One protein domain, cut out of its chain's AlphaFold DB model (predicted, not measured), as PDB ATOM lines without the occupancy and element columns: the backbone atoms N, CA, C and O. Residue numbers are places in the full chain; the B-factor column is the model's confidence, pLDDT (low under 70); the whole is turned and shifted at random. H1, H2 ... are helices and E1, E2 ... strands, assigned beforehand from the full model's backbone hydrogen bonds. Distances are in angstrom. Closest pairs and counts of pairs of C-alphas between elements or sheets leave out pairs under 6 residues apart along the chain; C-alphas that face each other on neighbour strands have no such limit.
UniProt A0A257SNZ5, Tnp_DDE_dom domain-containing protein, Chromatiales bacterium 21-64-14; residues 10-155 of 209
ATOM      1  N   MET A  10     339.219 342.920 285.402       86.50
ATOM      2  CA  MET A  10     339.299 342.312 284.076       86.50
ATOM      3  C   MET A  10     340.084 341.007 284.173       86.50
ATOM      4  O   MET A  10     341.208 341.002 284.675       86.50
ATOM      5  N   GLU A  11     339.498 339.903 283.717       90.00
ATOM      6  CA  GLU A  11     340.162 338.598 283.700       90.00
ATOM      7  C   GLU A  11     340.853 338.353 282.356       90.00
ATOM      8  O   GLU A  11     340.303 338.643 281.294       90.00
ATOM      9  N   PHE A  12     342.063 337.800 282.414       90.06
ATOM     10  CA  PHE A  12     342.884 337.445 281.255       90.06
ATOM     11  C   PHE A  12     343.244 335.960 281.297       90.06
ATOM     12  O   PHE A  12     343.045 335.288 282.316       90.06
ATOM     13  N   HIS A  13     343.817 335.434 280.211       89.56
ATOM     14  CA  HIS A  13     344.207 334.032 280.172       89.56
ATOM     15  C   HIS A  13     345.188 333.699 281.300       89.56
ATOM     16  O   HIS A  13     346.159 334.419 281.557       89.56
ATOM     17  N   GLY A  14     344.952 332.570 281.963       91.75
ATOM     18  CA  GLY A  14     345.735 332.158 283.118       91.75
ATOM     19  C   GLY A  14     347.228 331.980 282.821       91.75
ATOM     20  O   GLY A  14     347.659 331.714 281.696       91.75
ATOM     21  N   LEU A  15     348.040 332.089 283.868       92.25
ATOM     22  CA  LEU A  15     349.449 331.713 283.850       92.25
ATOM     23  C   LEU A  15     349.605 330.349 284.532       92.25
ATOM     24  O   LEU A  15     349.757 330.240 285.755       92.25
ATOM     25  N   GLY A  16     349.532 329.284 283.734       90.25
ATOM     26  CA  GLY A  16     349.418 327.924 284.255       90.25
ATOM     27  C   GLY A  16     348.126 327.767 285.058       90.25
ATOM     28  O   GLY A  16     347.044 328.002 284.543       90.25
ATOM     29  N   ARG A  17     348.234 327.396 286.340       90.75
ATOM     30  CA  ARG A  17     347.075 327.255 287.246       90.75
ATOM     31  C   ARG A  17     346.660 328.561 287.936       90.75
ATOM     32  O   ARG A  17     345.781 328.539 288.790       90.75
ATOM     33  N   ARG A  18     347.340 329.677 287.655       92.19
ATOM     34  CA  ARG A  18     347.069 330.973 288.291       92.19
ATOM     35  C   ARG A  18     346.182 331.821 287.396       92.19
ATOM     36  O   ARG A  18     346.435 331.904 286.198       92.19
ATOM     37  N   VAL A  19     345.205 332.490 287.992       92.56
ATOM     38  CA  VAL A  19     344.376 333.484 287.304       92.56
ATOM     39  C   VAL A  19     345.163 334.788 287.165       92.56
ATOM     40  O   VAL A  19     345.924 335.154 288.066       92.56
ATOM     41  N   VAL A  20     344.992 335.475 286.037       92.75
ATOM     42  CA  VAL A  20     345.540 336.812 285.795       92.75
ATOM     43  C   VAL A  20     344.375 337.793 285.795       92.75
ATOM     44  O   VAL A  20     343.459 337.663 284.989       92.75
ATOM     45  N   VAL A  21     344.399 338.753 286.722       91.69
ATOM     46  CA  VAL A  21     343.319 339.728 286.908       91.69
ATOM     47  C   VAL A  21     343.909 341.132 286.937       91.69
ATOM     48  O   VAL A  21     344.740 341.434 287.796       91.69
ATOM     49  N   GLY A  22     343.464 341.986 286.020       90.25
ATOM     50  CA  GLY A  22     343.663 343.429 286.097       90.25
ATOM     51  C   GLY A  22     342.709 344.019 287.130       90.25
ATOM     52  O   GLY A  22     341.514 343.724 287.105       90.25
ATOM     53  N   ARG A  23     343.239 344.812 288.062       89.62
ATOM     54  CA  ARG A  23     342.474 345.507 289.105       89.62
ATOM     55  C   ARG A  23     342.866 346.978 289.110       89.62
ATOM     56  O   ARG A  23     344.026 347.301 288.864       89.62
ATOM     57  N   PHE A  24     341.918 347.844 289.446       85.94
ATOM     58  CA  PHE A  24     342.112 349.297 289.486       85.94
ATOM     59  C   PHE A  24     342.256 349.828 290.923       85.94
ATOM     60  O   PHE A  24     341.852 350.943 291.227       85.94
ATOM     61  N   ASP A  25     342.829 349.022 291.823       86.69
ATOM     62  CA  ASP A  25     342.986 349.328 293.253       86.69
ATOM     63  C   ASP A  25     344.408 349.769 293.643       86.69
ATOM     64  O   ASP A  25     344.738 349.834 294.825       86.69
ATOM     65  N   GLY A  26     345.267 350.050 292.655       80.50
ATOM     66  CA  GLY A  26     346.624 350.553 292.881       80.50
ATOM     67  C   GLY A  26     347.636 349.511 293.368       80.50
ATOM     68  O   GLY A  26     348.686 349.903 293.862       80.50
ATOM     69  N   GLY A  27     347.341 348.208 293.236       85.81
ATOM     70  CA  GLY A  27     348.222 347.105 293.642       85.81
ATOM     71  C   GLY A  27     349.589 347.070 292.932       85.81
ATOM     72  O   GLY A  27     350.450 347.917 293.137       85.81
ATOM     73  N   ARG A  28     349.862 346.034 292.127       88.00
ATOM     74  CA  ARG A  28     351.066 346.039 291.271       88.00
ATOM     75  C   ARG A  28     350.738 346.767 289.980       88.00
ATOM     76  O   ARG A  28     349.872 346.313 289.242       88.00
ATOM     77  N   ILE A  29     351.429 347.872 289.739       89.50
ATOM     78  CA  ILE A  29     351.163 348.772 288.620       89.50
ATOM     79  C   ILE A  29     352.192 348.515 287.517       89.50
ATOM     80  O   ILE A  29     353.379 348.363 287.799       89.50
ATOM     81  N   SER A  30     351.723 348.479 286.272       89.88
ATOM     82  CA  SER A  30     352.549 348.502 285.065       89.88
ATOM     83  C   SER A  30     351.856 349.384 284.025       89.88
ATOM     84  O   SER A  30     350.623 349.417 283.964       89.88
ATOM     85  N   SER A  31     352.640 350.115 283.235       89.12
ATOM     86  CA  SER A  31     352.164 350.902 282.088       89.12
ATOM     87  C   SER A  31     351.835 350.032 280.876       89.12
ATOM     88  O   SER A  31     351.139 350.475 279.968       89.12
ATOM     89  N   ASP A  32     352.280 348.776 280.880       94.06
ATOM     90  CA  ASP A  32     352.335 347.937 279.685       94.06
ATOM     91  C   ASP A  32     351.120 347.004 279.573       94.06
ATOM     92  O   ASP A  32     351.195 345.910 279.011       94.06
ATOM     93  N   GLY A  33     349.972 347.430 280.116       90.50
ATOM     94  CA  GLY A  33     348.730 346.646 280.175       90.50
ATOM     95  C   GLY A  33     348.291 346.080 278.820       90.50
ATOM     96  O   GLY A  33     347.817 344.945 278.742       90.50
ATOM     97  N   GLY A  34     348.524 346.833 277.738       90.25
ATOM     98  CA  GLY A  34     348.240 346.404 276.364       90.25
ATOM     99  C   GLY A  34     349.010 345.149 275.931       90.25
ATOM    100  O   GLY A  34     348.525 344.395 275.085       90.25
ATOM    101  N   GLY A  35     350.150 344.852 276.561       95.25
ATOM    102  CA  GLY A  35     350.949 343.660 276.283       95.25
ATOM    103  C   GLY A  35     350.220 342.343 276.565       95.25
ATOM    104  O   GLY A  35     350.571 341.315 275.987       95.25
ATOM    105  N   LEU A  36     349.151 342.352 277.372       94.38
ATOM    106  CA  LEU A  36     348.312 341.166 277.578       94.38
ATOM    107  C   LEU A  36     347.701 340.665 276.265       94.38
ATOM    108  O   LEU A  36     347.651 339.456 276.058       94.38
ATOM    109  N   LEU A  37     347.341 341.560 275.339       93.19
ATOM    110  CA  LEU A  37     346.855 341.170 274.011       93.19
ATOM    111  C   LEU A  37     347.941 340.456 273.195       93.19
ATOM    112  O   LEU A  37     347.652 339.458 272.537       93.19
ATOM    113  N   LEU A  38     349.196 340.913 273.282       94.94
ATOM    114  CA  LEU A  38     350.332 340.252 272.629       94.94
ATOM    115  C   LEU A  38     350.534 338.839 273.175       94.94
ATOM    116  O   LEU A  38     350.763 337.897 272.415       94.94
ATOM    117  N   ARG A  39     350.384 338.672 274.496       94.94
ATOM    118  CA  ARG A  39     350.423 337.351 275.123       94.94
ATOM    119  C   ARG A  39     349.290 336.459 274.621       94.94
ATOM    120  O   ARG A  39     349.563 335.306 274.309       94.94
ATOM    121  N   GLU A  40     348.056 336.954 274.513       92.12
ATOM    122  CA  GLU A  40     346.936 336.164 273.971       92.12
ATOM    123  C   GLU A  40     347.198 335.699 272.532       92.12
ATOM    124  O   GLU A  40     346.904 334.552 272.182       92.12
ATOM    125  N   VAL A  41     347.785 336.568 271.702       94.00
ATOM    126  CA  VAL A  41     348.195 336.211 270.339       94.00
ATOM    127  C   VAL A  41     349.241 335.104 270.376       94.00
ATOM    128  O   VAL A  41     349.034 334.072 269.744       94.00
ATOM    129  N   GLU A  42     350.310 335.258 271.160       93.81
ATOM    130  CA  GLU A  42     351.347 334.228 271.277       93.81
ATOM    131  C   GLU A  42     350.796 332.904 271.829       93.81
ATOM    132  O   GLU A  42     351.159 331.840 271.332       93.81
ATOM    133  N   GLN A  43     349.868 332.924 272.794       91.69
ATOM    134  CA  GLN A  43     349.246 331.689 273.289       91.69
ATOM    135  C   GLN A  43     348.476 330.949 272.187       91.69
ATOM    136  O   GLN A  43     348.468 329.718 272.171       91.69
ATOM    137  N   ARG A  44     347.877 331.670 271.233       91.56
ATOM    138  CA  ARG A  44     347.131 331.071 270.116       91.56
ATOM    139  C   ARG A  44     348.024 330.640 268.957       91.56
ATOM    140  O   ARG A  44     347.748 329.615 268.340       91.56
ATOM    141  N   THR A  45     349.055 331.417 268.636       91.25
ATOM    142  CA  THR A  45     349.872 331.213 267.429       91.25
ATOM    143  C   THR A  45     351.161 330.439 267.697       91.25
ATOM    144  O   THR A  45     351.665 329.775 266.791       91.25
ATOM    145  N   GLN A  46     351.677 330.490 268.930       92.75
ATOM    146  CA  GLN A  46     352.921 329.848 269.370       92.75
ATOM    147  C   GLN A  46     354.131 330.224 268.492       92.75
ATOM    148  O   GLN A  46     355.041 329.411 268.297       92.75
ATOM    149  N   ILE A  47     354.136 331.433 267.922       92.19
ATOM    150  CA  ILE A  47     355.183 331.898 267.001       92.19
ATOM    151  C   ILE A  47     356.514 331.996 267.738       92.19
ATOM    152  O   ILE A  47     357.517 331.467 267.262       92.19
ATOM    153  N   LEU A  48     356.531 332.612 268.920       95.00
ATOM    154  CA  LEU A  48     357.756 332.799 269.698       95.00
ATOM    155  C   LEU A  48     358.266 331.474 270.260       95.00
ATOM    156  O   LEU A  48     359.477 331.248 270.313       95.00
ATOM    157  N   LYS A  49     357.359 330.559 270.616       93.81
ATOM    158  CA  LYS A  49     357.734 329.184 270.961       93.81
ATOM    159  C   LYS A  49     358.393 328.450 269.790       93.81
ATOM    160  O   LYS A  49     359.412 327.796 269.997       93.81
ATOM    161  N   ARG A  50     357.849 328.552 268.571       93.25
ATOM    162  CA  ARG A  50     358.458 327.962 267.363       93.25
ATOM    163  C   ARG A  50     359.810 328.599 267.051       93.25
ATOM    164  O   ARG A  50     360.768 327.878 266.794       93.25
ATOM    165  N   LEU A  51     359.907 329.923 267.159       93.81
ATOM    166  CA  LEU A  51     361.162 330.652 266.993       93.81
ATOM    167  C   LEU A  51     362.228 330.158 267.978       93.81
ATOM    168  O   LEU A  51     363.373 329.965 267.592       93.81
ATOM    169  N   ALA A  52     361.853 329.870 269.227       95.50
ATOM    170  CA  ALA A  52     362.782 329.365 270.236       95.50
ATOM    171  C   ALA A  52     363.399 327.999 269.912       95.50
ATOM    172  O   ALA A  52     364.494 327.714 270.390       95.50
ATOM    173  N   VAL A  53     362.738 327.175 269.094       95.06
ATOM    174  CA  VAL A  53     363.289 325.893 268.616       95.06
ATOM    175  C   VAL A  53     364.435 326.108 267.621       95.06
ATOM    176  O   VAL A  53     365.281 325.236 267.463       95.06
ATOM    177  N   CYS A  54     364.521 327.288 267.005       94.81
ATOM    178  CA  CYS A  54     365.573 327.650 266.051       94.81
ATOM    179  C   CYS A  54     366.875 328.085 266.740       94.81
ATOM    180  O   CYS A  54     367.723 328.721 266.118       94.81
ATOM    181  N   PHE A  55     367.020 327.804 268.034       96.19
ATOM    182  CA  PHE A  55     368.198 328.144 268.813       96.19
ATOM    183  C   PHE A  55     368.764 326.906 269.493       96.19
ATOM    184  O   PHE A  55     368.045 326.143 270.140       96.19
ATOM    185  N   THR A  56     370.082 326.776 269.431       96.69
ATOM    186  CA  THR A  56     370.832 325.780 270.188       96.69
ATOM    187  C   THR A  56     371.409 326.428 271.438       96.69
ATOM    188  O   THR A  56     372.169 327.394 271.362       96.69
ATOM    189  N   ASP A  57     371.047 325.902 272.606       97.19
ATOM    190  CA  ASP A  57     371.531 326.394 273.893       97.19
ATOM    191  C   ASP A  57     372.723 325.565 274.384       97.19
ATOM    192  O   ASP A  57     372.554 324.471 274.921       97.19
ATOM    193  N   TYR A  58     373.934 326.095 274.218       97.50
ATOM    194  CA  TYR A  58     375.173 325.477 274.696       97.50
ATOM    195  C   TYR A  58     375.551 325.901 276.124       97.50
ATOM    196  O   TYR A  58     376.653 325.606 276.599       97.50
ATOM    197  N   ARG A  59     374.686 326.648 276.826       96.00
ATOM    198  CA  ARG A  59     374.924 327.000 278.232       96.00
ATOM    199  C   ARG A  59     374.883 325.742 279.098       96.00
ATOM    200  O   ARG A  59     374.144 324.802 278.830       96.00
ATOM    201  N   ASP A  60     375.637 325.763 280.190       93.75
ATOM    202  CA  ASP A  60     375.539 324.731 281.220       93.75
ATOM    203  C   ASP A  60     374.120 324.718 281.810       93.75
ATOM    204  O   ASP A  60     373.692 325.689 282.445       93.75
ATOM    205  N   ALA A  61     373.404 323.606 281.614       92.81
ATOM    206  CA  ALA A  61     372.023 323.425 282.051       92.81
ATOM    207  C   ALA A  61     371.836 323.667 283.561       92.81
ATOM    208  O   ALA A  61     370.800 324.198 283.973       92.81
ATOM    209  N   GLY A  62     372.846 323.371 284.390       91.69
ATOM    210  CA  GLY A  62     372.814 323.635 285.832       91.69
ATOM    211  C   GLY A  62     372.755 325.130 286.169       91.69
ATOM    212  O   GLY A  62     372.177 325.528 287.189       91.69
ATOM    213  N   GLN A  63     373.270 325.978 285.277       89.81
ATOM    214  CA  GLN A  63     373.359 327.431 285.440       89.81
ATOM    215  C   GLN A  63     372.244 328.197 284.716       89.81
ATOM    216  O   GLN A  63     372.106 329.407 284.904       89.81
ATOM    217  N   VAL A  64     371.406 327.521 283.926       93.69
ATOM    218  CA  VAL A  64     370.276 328.162 283.244       93.69
ATOM    219  C   VAL A  64     369.147 328.463 284.242       93.69
ATOM    220  O   VAL A  64     368.641 327.581 284.937       93.69
ATOM    221  N   GLU A  65     368.744 329.736 284.315       93.81
ATOM    222  CA  GLU A  65     367.533 330.204 285.023       93.81
ATOM    223  C   GLU A  65     366.436 330.709 284.065       93.81
ATOM    224  O   GLU A  65     365.252 330.764 284.406       93.81
ATOM    225  N   HIS A  66     366.824 331.087 282.846       96.12
ATOM    226  CA  HIS A  66     365.930 331.567 281.797       96.12
ATOM    227  C   HIS A  66     366.100 330.668 280.573       96.12
ATOM    228  O   HIS A  66     367.162 330.681 279.941       96.12
ATOM    229  N   SER A  67     365.064 329.888 280.255       96.75
ATOM    230  CA  SER A  67     365.013 329.130 279.005       96.75
ATOM    231  C   SER A  67     365.115 330.076 277.811       96.75
ATOM    232  O   SER A  67     364.747 331.249 277.912       96.75
ATOM    233  N   VAL A  68     365.593 329.565 276.678       97.69
ATOM    234  CA  VAL A  68     365.677 330.350 275.441       97.69
ATOM    235  C   VAL A  68     364.301 330.883 275.033       97.69
ATOM    236  O   VAL A  68     364.175 332.071 274.759       97.69
ATOM    237  N   GLU A  69     363.250 330.064 275.141       97.50
ATOM    238  CA  GLU A  69     361.864 330.498 274.923       97.50
ATOM    239  C   GLU A  69     361.480 331.699 275.799       97.50
ATOM    240  O   GLU A  69     360.922 332.675 275.306       97.50
ATOM    241  N   SER A  70     361.816 331.667 277.092       97.31
ATOM    242  CA  SER A  70     361.509 332.770 278.007       97.31
ATOM    243  C   SER A  70     362.284 334.042 277.656       97.31
ATOM    244  O   SER A  70     361.730 335.129 277.790       97.31
ATOM    245  N   LEU A  71     363.540 333.919 277.209       98.12
ATOM    246  CA  LEU A  71     364.350 335.062 276.780       98.12
ATOM    247  C   LEU A  71     363.818 335.679 275.482       98.12
ATOM    248  O   LEU A  71     363.718 336.898 275.396       98.12
ATOM    249  N   ILE A  72     363.432 334.850 274.510       97.88
ATOM    250  CA  ILE A  72     362.845 335.301 273.243       97.88
ATOM    251  C   ILE A  72     361.502 335.976 273.491       97.88
ATOM    252  O   ILE A  72     361.297 337.088 273.016       97.88
ATOM    253  N   LYS A  73     360.615 335.361 274.286       97.94
ATOM    254  CA  LYS A  73     359.339 335.982 274.669       97.94
ATOM    255  C   LYS A  73     359.564 337.327 275.343       97.94
ATOM    256  O   LYS A  73     359.008 338.320 274.895       97.94
ATOM    257  N   GLN A  74     360.437 337.386 276.348       98.06
ATOM    258  CA  GLN A  74     360.767 338.644 277.014       98.06
ATOM    259  C   GLN A  74     361.259 339.703 276.026       98.06
ATOM    260  O   GLN A  74     360.824 340.853 276.100       98.06
ATOM    261  N   ARG A  75     362.162 339.330 275.114       97.81
ATOM    262  CA  ARG A  75     362.750 340.295 274.195       97.81
ATOM    263  C   ARG A  75     361.748 340.797 273.161       97.81
ATOM    264  O   ARG A  75     361.638 342.000 272.969       97.81
ATOM    265  N   MET A  76     360.984 339.898 272.546       97.56
ATOM    266  CA  MET A  76     359.986 340.259 271.536       97.56
ATOM    267  C   MET A  76     358.837 341.076 272.130       97.56
ATOM    268  O   MET A  76     358.387 342.031 271.505       97.56
ATOM    269  N   MET A  77     358.400 340.758 273.354       97.44
ATOM    270  CA  MET A  77     357.394 341.561 274.056       97.44
ATOM    271  C   MET A  77     357.934 342.953 274.397       97.44
ATOM    272  O   MET A  77     357.220 343.928 274.209       97.44
ATOM    273  N   GLY A  78     359.195 343.059 274.838       96.94
ATOM    274  CA  GLY A  78     359.853 344.350 275.071       96.94
ATOM    275  C   GLY A  78     359.884 345.220 273.814       96.94
ATOM    276  O   GLY A  78     359.416 346.352 273.851       96.94
ATOM    277  N   LEU A  79     360.329 344.660 272.685       97.19
ATOM    278  CA  LEU A  79     360.340 345.355 271.392       97.19
ATOM    279  C   LEU A  79     358.941 345.810 270.961       97.19
ATOM    280  O   LEU A  79     358.761 346.957 270.572       97.19
ATOM    281  N   ALA A  80     357.935 344.940 271.074       96.69
ATOM    282  CA  ALA A  80     356.557 345.275 270.715       96.69
ATOM    283  C   ALA A  80     355.942 346.367 271.613       96.69
ATOM    284  O   ALA A  80     355.014 347.055 271.192       96.69
ATOM    285  N   LEU A  81     356.455 346.523 272.834       96.06
ATOM    286  CA  LEU A  81     356.083 347.580 273.776       96.06
ATOM    287  C   LEU A  81     356.937 348.855 273.619       96.06
ATOM    288  O   LEU A  81     356.701 349.822 274.337       96.06
ATOM    289  N   GLY A  82     357.894 348.878 272.683       96.56
ATOM    290  CA  GLY A  82     358.749 350.036 272.396       96.56
ATOM    291  C   GLY A  82     360.066 350.092 273.181       96.56
ATOM    292  O   GLY A  82     360.768 351.093 273.106       96.56
ATOM    293  N   TYR A  83     360.429 349.034 273.911       96.81
ATOM    294  CA  TYR A  83     361.694 348.947 274.651       96.81
ATOM    295  C   TYR A  83     362.806 348.377 273.766       96.81
ATOM    296  O   TYR A  83     363.162 347.194 273.834       96.81
ATOM    297  N   GLU A  84     363.329 349.219 272.881       95.75
ATOM    298  CA  GLU A  84     364.392 348.852 271.943       95.75
ATOM    299  C   GLU A  84     365.743 348.687 272.641       95.75
ATOM    300  O   GLU A  84     366.475 347.739 272.341       95.75
ATOM    301  N   ASP A  85     366.044 349.526 273.631       96.25
ATOM    302  CA  ASP A  85     367.326 349.493 274.315       96.25
ATOM    303  C   ASP A  85     367.391 348.380 275.366       96.25
ATOM    304  O   ASP A  85     366.539 348.214 276.240       96.25
ATOM    305  N   LEU A  86     368.483 347.610 275.345       96.19
ATOM    306  CA  LEU A  86     368.675 346.550 276.335       96.19
ATOM    307  C   LEU A  86     368.844 347.080 277.766       96.19
ATOM    308  O   LEU A  86     368.668 346.309 278.707       96.19
ATOM    309  N   ASN A  87     369.197 348.354 277.955       96.44
ATOM    310  CA  ASN A  87     369.345 348.952 279.285       96.44
ATOM    311  C   ASN A  87     367.996 349.083 280.025       96.44
ATOM    312  O   ASN A  87     367.983 348.916 281.246       96.44
ATOM    313  N   ASP A  88     366.874 349.243 279.316       96.25
ATOM    314  CA  ASP A  88     365.526 349.267 279.894       96.25
ATOM    315  C   ASP A  88     365.234 347.967 280.639       96.25
ATOM    316  O   ASP A  88     364.587 347.955 281.689       96.25
ATOM    317  N   HIS A  89     365.799 346.857 280.158       97.06
ATOM    318  CA  HIS A  89     365.634 345.552 280.778       97.06
ATOM    319  C   HIS A  89     366.301 345.410 282.150       97.06
ATOM    320  O   HIS A  89     365.974 344.460 282.861       97.06
ATOM    321  N   ASP A  90     367.152 346.343 282.585       95.75
ATOM    322  CA  ASP A  90     367.579 346.391 283.991       95.75
ATOM    323  C   ASP A  90     366.423 346.815 284.908       95.75
ATOM    324  O   ASP A  90     366.285 346.281 286.006       95.75
ATOM    325  N   ARG A  91     365.530 347.700 284.446       95.44
ATOM    326  CA  ARG A  91     364.310 348.067 285.179       95.44
ATOM    327  C   ARG A  91     363.187 347.065 284.932       95.44
ATOM    328  O   ARG A  91     362.564 346.598 285.885       95.44
ATOM    329  N   LEU A  92     362.958 346.692 283.673       96.38
ATOM    330  CA  LEU A  92     361.889 345.762 283.302       96.38
ATOM    331  C   LEU A  92     362.101 344.365 283.888       96.38
ATOM    332  O   LEU A  92     361.150 343.590 283.956       96.38
ATOM    333  N   CYS A  93     363.312 344.024 284.357       96.56
ATOM    334  CA  CYS A  93     363.525 342.728 284.992       96.56
ATOM    335  C   CYS A  93     362.662 342.515 286.258       96.56
ATOM    336  O   CYS A  93     362.415 341.372 286.662       96.56
ATOM    337  N   HIS A  94     362.181 343.616 286.846       96.00
ATOM    338  CA  HIS A  94     361.299 343.665 288.007       96.00
ATOM    339  C   HIS A  94     359.808 343.752 287.655       96.00
ATOM    340  O   HIS A  94     358.979 343.643 288.561       96.00
ATOM    341  N   ASP A  95     359.447 343.955 286.383       95.94
ATOM    342  CA  ASP A  95     358.049 344.135 285.992       95.94
ATOM    343  C   ASP A  95     357.297 342.782 286.046       95.94
ATOM    344  O   ASP A  95     357.606 341.849 285.290       95.94
ATOM    345  N   PRO A  96     356.292 342.641 286.935       94.81
ATOM    346  CA  PRO A  96     355.534 341.405 287.079       94.81
ATOM    347  C   PRO A  96     354.607 341.135 285.891       94.81
ATOM    348  O   PRO A  96     354.320 339.971 285.607       94.81
ATOM    349  N   LEU A  97     354.126 342.175 285.206       95.88
ATOM    350  CA  LEU A  97     353.314 342.043 284.007       95.88
ATOM    351  C   LEU A  97     354.169 341.517 282.859       95.88
ATOM    352  O   LEU A  97     353.807 340.495 282.280       95.88
ATOM    353  N   LEU A  98     355.338 342.106 282.593       97.19
ATOM    354  CA  LEU A  98     356.243 341.587 281.558       97.19
ATOM    355  C   LEU A  98     356.665 340.135 281.860       97.19
ATOM    356  O   LEU A  98     356.828 339.315 280.949       97.19
ATOM    357  N   ALA A  99     356.777 339.778 283.145       97.38
ATOM    358  CA  ALA A  99     357.008 338.402 283.569       97.38
ATOM    359  C   ALA A  99     355.842 337.475 283.180       97.38
ATOM    360  O   ALA A  99     356.084 336.375 282.677       97.38
ATOM    361  N   VAL A 100     354.591 337.922 283.335       97.12
ATOM    362  CA  VAL A 100     353.402 337.214 282.824       97.12
ATOM    363  C   VAL A 100     353.447 337.085 281.298       97.12
ATOM    364  O   VAL A 100     353.221 335.983 280.796       97.12
ATOM    365  N   LEU A 101     353.792 338.154 280.564       96.94
ATOM    366  CA  LEU A 101     353.905 338.135 279.092       96.94
ATOM    367  C   LEU A 101     354.940 337.112 278.602       96.94
ATOM    368  O   LEU A 101     354.773 336.497 277.554       96.94
ATOM    369  N   SER A 102     355.980 336.891 279.406       96.56
ATOM    370  CA  SER A 102     357.082 335.965 279.125       96.56
ATOM    371  C   SER A 102     356.890 334.564 279.724       96.56
ATOM    372  O   SER A 102     357.854 333.804 279.842       96.56
ATOM    373  N   ASP A 103     355.671 334.240 280.169       95.31
ATOM    374  CA  ASP A 103     355.280 332.981 280.818       95.31
ATOM    375  C   ASP A 103     356.130 332.586 282.048       95.31
ATOM    376  O   ASP A 103     356.269 331.410 282.416       95.31
ATOM    377  N   LYS A 104     356.680 333.573 282.765       95.94
ATOM    378  CA  LYS A 104     357.429 333.341 284.006       95.94
ATOM    379  C   LYS A 104     356.494 332.948 285.142       95.94
ATOM    380  O   LYS A 104     355.865 333.787 285.772       95.94
ATOM    381  N   ARG A 105     356.510 331.671 285.539       94.12
ATOM    382  CA  ARG A 105     355.783 331.189 286.739       94.12
ATOM    383  C   ARG A 105     356.175 331.918 288.028       94.12
ATOM    384  O   ARG A 105     355.414 331.930 288.999       94.12
ATOM    385  N   ASP A 106     357.388 332.453 288.099       95.31
ATOM    386  CA  ASP A 106     357.845 333.269 289.219       95.31
ATOM    387  C   ASP A 106     357.827 334.758 288.885       95.31
ATOM    388  O   ASP A 106     358.874 335.378 288.746       95.31
ATOM    389  N   VAL A 107     356.629 335.333 288.772       95.81
ATOM    390  CA  VAL A 107     356.426 336.732 288.352       95.81
ATOM    391  C   VAL A 107     357.062 337.781 289.273       95.81
ATOM    392  O   VAL A 107     357.102 338.946 288.918       95.81
ATOM    393  N   LEU A 108     357.553 337.387 290.454       95.94
ATOM    394  CA  LEU A 108     358.236 338.275 291.406       95.94
ATOM    395  C   LEU A 108     359.715 337.916 291.609       95.94
ATOM    396  O   LEU A 108     360.360 338.497 292.475       95.94
ATOM    397  N   GLY A 109     360.232 336.899 290.913       96.25
ATOM    398  CA  GLY A 109     361.622 336.461 291.062       96.25
ATOM    399  C   GLY A 109     362.007 336.018 292.480       96.25
ATOM    400  O   GLY A 109     363.172 336.103 292.844       96.25
ATOM    401  N   LYS A 110     361.067 335.571 293.321       96.56
ATOM    402  CA  LYS A 110     361.359 335.158 294.711       96.56
ATOM    403  C   LYS A 110     362.145 333.845 294.805       96.56
ATOM    404  O   LYS A 110     362.777 333.580 295.823       96.56
ATOM    405  N   ARG A 111     362.069 333.011 293.769       94.81
ATOM    406  CA  ARG A 111     362.666 331.670 293.669       94.81
ATOM    407  C   ARG A 111     363.904 331.644 292.766       94.81
ATOM    408  O   ARG A 111     364.295 330.570 292.319       94.81
ATOM    409  N   ARG A 112     364.495 332.806 292.467       94.38
ATOM    410  CA  ARG A 112     365.788 332.897 291.772       94.38
ATOM    411  C   ARG A 112     366.867 332.177 292.586       94.38
ATOM    412  O   ARG A 112     366.832 332.207 293.817       94.38
ATOM    413  N   LYS A 113     367.788 331.496 291.895       92.31
ATOM    414  CA  LYS A 113     368.819 330.642 292.515       92.31
ATOM    415  C   LYS A 113     369.808 331.464 293.339       92.31
ATOM    416  O   LYS A 113     370.227 331.021 294.401       92.31
ATOM    417  N   ARG A 114     370.189 332.640 292.835       90.81
ATOM    418  CA  ARG A 114     371.123 333.555 293.500       90.81
ATOM    419  C   ARG A 114     370.349 334.593 294.293       90.81
ATOM    420  O   ARG A 114     369.413 335.190 293.768       90.81
ATOM    421  N   ASP A 115     370.781 334.853 295.522       93.56
ATOM    422  CA  ASP A 115     370.114 335.821 296.395       93.56
ATOM    423  C   ASP A 115     370.093 337.233 295.805       93.56
ATOM    424  O   ASP A 115     369.060 337.893 295.855       93.56
ATOM    425  N   GLN A 116     371.183 337.651 295.158       92.56
ATOM    426  CA  GLN A 116     371.277 338.946 294.470       92.56
ATOM    427  C   GLN A 116     370.277 339.123 293.317       92.56
ATOM    428  O   GLN A 116     369.973 340.249 292.946       92.56
ATOM    429  N   ASP A 117     369.783 338.024 292.741       93.62
ATOM    430  CA  ASP A 117     368.859 338.071 291.609       93.62
ATOM    431  C   ASP A 117     367.394 338.014 292.078       93.62
ATOM    432  O   ASP A 117     366.469 338.148 291.269       93.62
ATOM    433  N   LYS A 118     367.151 337.788 293.378       95.88
ATOM    434  CA  LYS A 118     365.796 337.725 293.928       95.88
ATOM    435  C   LYS A 118     365.111 339.082 293.810       95.88
ATOM    436  O   LYS A 118     365.677 340.117 294.134       95.88
ATOM    437  N   GLY A 119     363.856 339.061 293.367       95.12
ATOM    438  CA  GLY A 119     363.109 340.274 293.018       95.12
ATOM    439  C   GLY A 119     363.178 340.635 291.532       95.12
ATOM    440  O   GLY A 119     362.369 341.440 291.077       95.12
ATOM    441  N   CYS A 120     364.067 339.998 290.762       95.56
ATOM    442  CA  CYS A 120     364.127 340.106 289.305       95.56
ATOM    443  C   CYS A 120     363.516 338.839 288.688       95.56
ATOM    444  O   CYS A 120     364.155 337.786 288.613       95.56
ATOM    445  N   ALA A 121     362.255 338.894 288.263       96.75
ATOM    446  CA  ALA A 121     361.595 337.746 287.631       96.75
ATOM    447  C   ALA A 121     362.197 337.410 286.257       96.75
ATOM    448  O   ALA A 121     362.231 336.251 285.828       96.75
ATOM    449  N   LEU A 122     362.669 338.442 285.567       97.88
ATOM    450  CA  LEU A 122     363.088 338.429 284.176       97.88
ATOM    451  C   LEU A 122     364.608 338.603 284.045       97.88
ATOM    452  O   LEU A 122     365.328 338.804 285.024       97.88
ATOM    453  N   ALA A 123     365.110 338.425 282.827       97.19
ATOM    454  CA  ALA A 123     366.523 338.588 282.520       97.19
ATOM    455  C   ALA A 123     366.890 340.079 282.442       97.19
ATOM    456  O   ALA A 123     366.171 340.846 281.814       97.19
ATOM    457  N   GLY A 124     368.013 340.484 283.039       96.38
ATOM    458  CA  GLY A 124     368.565 341.832 282.847       96.38
ATOM    459  C   GLY A 124     369.328 341.979 281.525       96.38
ATOM    460  O   GLY A 124     369.516 340.996 280.787       96.38
ATOM    461  N   LYS A 125     369.853 343.186 281.260       96.44
ATOM    462  CA  LYS A 125     370.494 343.539 279.980       96.44
ATOM    463  C   LYS A 125     371.589 342.568 279.553       96.44
ATOM    464  O   LYS A 125     371.635 342.148 278.406       96.44
ATOM    465  N   SER A 126     372.453 342.138 280.476       94.44
ATOM    466  CA  SER A 126     373.613 341.301 280.141       94.44
ATOM    467  C   SER A 126     373.218 339.904 279.671       94.44
ATOM    468  O   SER A 126     373.933 339.291 278.880       94.44
ATOM    469  N   THR A 127     372.096 339.375 280.157       95.56
ATOM    470  CA  THR A 127     371.601 338.063 279.728       95.56
ATOM    471  C   THR A 127     370.966 338.143 278.347       95.56
ATOM    472  O   THR A 127     371.233 337.264 277.533       95.56
ATOM    473  N   LEU A 128     370.213 339.207 278.055       97.38
ATOM    474  CA  LEU A 128     369.677 339.457 276.714       97.38
ATOM    475  C   LEU A 128     370.785 339.796 275.709       97.38
ATOM    476  O   LEU A 128     370.799 339.260 274.611       97.38
ATOM    477  N   ASN A 129     371.801 340.549 276.124       96.25
ATOM    478  CA  ASN A 129     372.959 340.848 275.285       96.25
ATOM    479  C   ASN A 129     373.720 339.572 274.880       96.25
ATOM    480  O   ASN A 129     374.261 339.463 273.784       96.25
ATOM    481  N   ARG A 130     373.748 338.562 275.763       95.31
ATOM    482  CA  ARG A 130     374.288 337.241 275.419       95.31
ATOM    483  C   ARG A 130     373.419 336.490 274.415       95.31
ATOM    484  O   ARG A 130     373.990 335.726 273.653       95.31
ATOM    485  N   LEU A 131     372.099 336.669 274.424       96.06
ATOM    486  CA  LEU A 131     371.216 336.102 273.401       96.06
ATOM    487  C   LEU A 131     371.481 336.768 272.041       96.06
ATOM    488  O   LEU A 131     371.730 336.064 271.071       96.06
ATOM    489  N   GLU A 132     371.488 338.101 271.986       94.62
ATOM    490  CA  GLU A 132     371.546 338.854 270.721       94.62
ATOM    491  C   GLU A 132     372.920 338.855 270.056       94.62
ATOM    492  O   GLU A 132     373.016 338.845 268.835       94.62
ATOM    493  N   LEU A 133     373.995 338.853 270.846       94.81
ATOM    494  CA  LEU A 133     375.352 338.954 270.310       94.81
ATOM    495  C   LEU A 133     376.072 337.607 270.189       94.81
ATOM    496  O   LEU A 133     377.298 337.609 270.032       94.81
ATOM    497  N   THR A 134     375.375 336.474 270.345       96.06
ATOM    498  CA  THR A 134     375.990 335.154 270.125       96.06
ATOM    499  C   THR A 134     376.345 334.983 268.654       96.06
ATOM    500  O   THR A 134     375.506 335.159 267.777       96.06
ATOM    501  N   SER A 135     377.605 334.633 268.397       93.56
ATOM    502  CA  SER A 135     378.071 334.338 267.048       93.56
ATOM    503  C   SER A 135     377.532 332.995 266.555       93.56
ATOM    504  O   SER A 135     377.266 332.092 267.347       93.56
ATOM    505  N   ARG A 136     377.388 332.848 265.235       91.88
ATOM    506  CA  ARG A 136     376.837 331.635 264.603       91.88
ATOM    507  C   ARG A 136     377.761 330.420 264.697       91.88
ATOM    508  O   ARG A 136     377.289 329.298 264.580       91.88
ATOM    509  N   ASP A 137     379.054 330.657 264.871       93.19
ATOM    510  CA  ASP A 137     380.106 329.653 265.050       93.19
ATOM    511  C   ASP A 137     380.390 329.339 266.528       93.19
ATOM    512  O   ASP A 137     381.259 328.523 266.818       93.19
ATOM    513  N   ALA A 138     379.669 329.968 267.467       95.50
ATOM    514  CA  ALA A 138     379.799 329.636 268.878       95.50
ATOM    515  C   ALA A 138     379.305 328.209 269.162       95.50
ATOM    516  O   ALA A 138     378.481 327.635 268.452       95.50
ATOM    517  N   ASP A 139     379.810 327.639 270.246       95.31
ATOM    518  CA  ASP A 139     379.602 326.243 270.609       95.31
ATOM    519  C   ASP A 139     379.720 326.039 272.131       95.31
ATOM    520  O   ASP A 139     379.771 326.985 272.929       95.31
ATOM    521  N   ALA A 140     379.781 324.778 272.562       93.88
ATOM    522  CA  ALA A 140     379.979 324.426 273.964       93.88
ATOM    523  C   ALA A 140     381.325 324.914 274.539       93.88
ATOM    524  O   ALA A 140     381.381 325.248 275.730       93.88
ATOM    525  N   GLY A 141     382.379 324.991 273.717       94.06
ATOM    526  CA  GLY A 141     383.731 325.409 274.104       94.06
ATOM    527  C   GLY A 141     383.910 326.925 274.217       94.06
ATOM    528  O   GLY A 141     384.818 327.396 274.903       94.06
ATOM    529  N   SER A 142     383.010 327.700 273.613       93.88
ATOM    530  CA  SER A 142     383.002 329.162 273.693       93.88
ATOM    531  C   SER A 142     383.002 329.651 275.151       93.88
ATOM    532  O   SER A 142     382.421 329.028 276.036       93.88
ATOM    533  N   ARG A 143     383.652 330.778 275.468       89.88
ATOM    534  CA  ARG A 143     383.693 331.275 276.863       89.88
ATOM    535  C   ARG A 143     382.385 331.953 277.283       89.88
ATOM    536  O   ARG A 143     381.895 331.750 278.392       89.88
ATOM    537  N   TYR A 144     381.825 332.764 276.392       86.56
ATOM    538  CA  TYR A 144     380.601 333.543 276.593       86.56
ATOM    539  C   TYR A 144     379.685 333.383 275.380       86.56
ATOM    540  O   TYR A 144     380.148 332.909 274.352       86.56
ATOM    541  N   LYS A 145     378.426 333.840 275.499       93.25
ATOM    542  CA  LYS A 145     377.463 333.941 274.386       93.25
ATOM    543  C   LYS A 145     377.262 332.592 273.671       93.25
ATOM    544  O   LYS A 145     377.872 332.303 272.653       93.25
ATOM    545  N   LYS A 146     376.448 331.740 274.297       96.00
ATOM    546  CA  LYS A 146     376.303 330.312 273.975       96.00
ATOM    547  C   LYS A 146     374.918 329.930 273.444       96.00
ATOM    548  O   LYS A 146     374.570 328.757 273.464       96.00
ATOM    549  N   ILE A 147     374.092 330.904 273.063       97.19
ATOM    550  CA  ILE A 147     372.742 330.644 272.547       97.19
ATOM    551  C   ILE A 147     372.769 330.924 271.048       97.19
ATOM    552  O   ILE A 147     372.667 332.073 270.631       97.19
ATOM    553  N   VAL A 148     372.979 329.885 270.253       97.19
ATOM    554  CA  VAL A 148     373.276 330.010 268.824       97.19
ATOM    555  C   VAL A 148     371.990 329.948 268.024       97.19
ATOM    556  O   VAL A 148     371.252 328.973 268.116       97.19
ATOM    557  N   ALA A 149     371.731 330.980 267.231       94.75
ATOM    558  CA  ALA A 149     370.639 331.001 266.270       94.75
ATOM    559  C   ALA A 149     370.955 330.124 265.044       94.75
ATOM    560  O   ALA A 149     372.057 330.207 264.494       94.75
ATOM    561  N   ASP A 150     369.967 329.370 264.559       92.44
ATOM    562  CA  ASP A 150     369.940 328.785 263.215       92.44
ATOM    563  C   ASP A 150     368.963 329.572 262.325       92.44
ATOM    564  O   ASP A 150     367.764 329.281 262.317       92.44
ATOM    565  N   PRO A 151     369.444 330.568 261.556       86.56
ATOM    566  CA  PRO A 151     368.584 331.404 260.721       86.56
ATOM    567  C   PRO A 151     367.751 330.612 259.710       86.56
ATOM    568  O   PRO A 151     366.622 330.986 259.428       86.56
ATOM    569  N   ARG A 152     368.267 329.479 259.213       84.12
ATOM    570  CA  ARG A 152     367.552 328.653 258.225       84.12
ATOM    571  C   ARG A 152     366.313 327.984 258.814       84.12
ATOM    572  O   ARG A 152     365.390 327.673 258.077       84.12
ATOM    573  N   GLY A 153     366.311 327.731 260.123       80.94
ATOM    574  CA  GLY A 153     365.137 327.228 260.834       80.94
ATOM    575  C   GLY A 153     364.113 328.321 261.147       80.94
ATOM    576  O   GLY A 153     362.945 328.006 261.357       80.94
ATOM    577  N   MET A 154     364.548 329.589 261.178       82.00
ATOM    578  CA  MET A 154     363.677 330.752 261.403       82.00
ATOM    579  C   MET A 154     362.887 331.128 260.154       82.00
ATOM    580  O   MET A 154     361.802 331.700 260.275       82.00
ATOM    581  N   ASP A 155     363.421 330.800 258.976       71.06
ATOM    582  CA  ASP A 155     362.676 330.878 257.729       71.06
ATOM    583  C   ASP A 155     361.432 329.990 257.824       71.06
ATOM    584  O   ASP A 155     361.480 328.831 258.238       71.06
TER     585      ASP A 155
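What this domain is: This is residues 10 to 155 of the 209 residues of the protein "Tnp_DDE_dom domain-containing protein" of Chromatiales bacterium 21-64-14 (UniProt A0A257SNZ5). A cluster of short helices is built round H3, the longest helix, with H2, H5 and H6 packed about it. The hairpin E1 and E2 lies at one end of the long axis, next to H1 and H5, and a tiny two-strand sheet, E3 and E4, lies toward the other end, near H6. The 146 printed residues run E1 E2 H1 H2 E3 H3 H4 H5 H6 E4 H7, seven named helices and four named strands; both sheets are antiparallel. The class is mixed, helices and strands, though named elements hold 72 residues, under half. The whole is compact, with a radius of gyration of the C-alphas of 15.5 A and spans of 51 by 37 by 29 A.

How they stand to each other: E1, residues 10 to 15, and E2, residues 18 to 23, form an antiparallel hairpin at 153 degrees, with N 12 and O 20 2.9 A apart and N 15 and O 18 2.8 A apart. The closest C-alphas of E1 and H1, residues 35 to 45, are those of His 13 and Glu 40, 7.1 A apart. H1 touches H5, residues 96 to 101, at a shallow tilt of 29 degrees, the same way; the closest C-alphas are Arg 39 and Leu 101, 5.3 A. H3, residues 68 to 80, is the hub. With residues 73 to 78 alone it touches H5, about perpendicular at 79 degrees, closest at C-alphas 77 and 101, 7.0 A. With residues 68 to 73 alone it touches H2, residues 47 to 53, at a tilt of 36 degrees, only just steep, opposite ways; C-alphas 52 and 69, the closest, are 4.9 A apart. With residues 71 to 75 alone it only just touches H6, residues 125 to 132, with 3 pairs of C-alphas within 8 A, the closest Leu 71 and Leu 128, 6.9 A. H6 only just touches H4, residues 88 to 92, also with 3 pairs, the closest C-alphas 125 and 89, 5.3 A. E3, residues 55 to 57, and E4, residues 147 to 149, are antiparallel at 161 degrees, with N 56 and O 148 2.8 A apart. H7, residues 151 to 154, is close to H2 but not clearly touching: C-alphas 154 and 51, the closest, are 6.1 A apart. Every O i to N i+4 pair is within hydrogen-bond range in H1, H3, H4, H5 and H6, 2 of 3 are in H2, and H7 is too short for one.

Where its parts are: E1 begins at C-alpha 10 (339.299, 342.312, 284.076) and is 14.7 A long; E2 and H1 are each 15.3 A. H3 starts at C-alpha 68 (365.677, 330.350, 275.441) and is 18.1 A long. H7 ends at C-alpha 154 (363.677, 330.752, 261.403).

The domain as a whole: The C-alphas of Asp 25 and Gly 141, the two farthest apart, are 51.0 A apart. The printed part has no cut. The links E2 to H1, H5 to H6 and H6 to E4 are long, of 11, 23 and 14 residues. The mean pLDDT of the printed part is 93.7, and no printed residue is under 70.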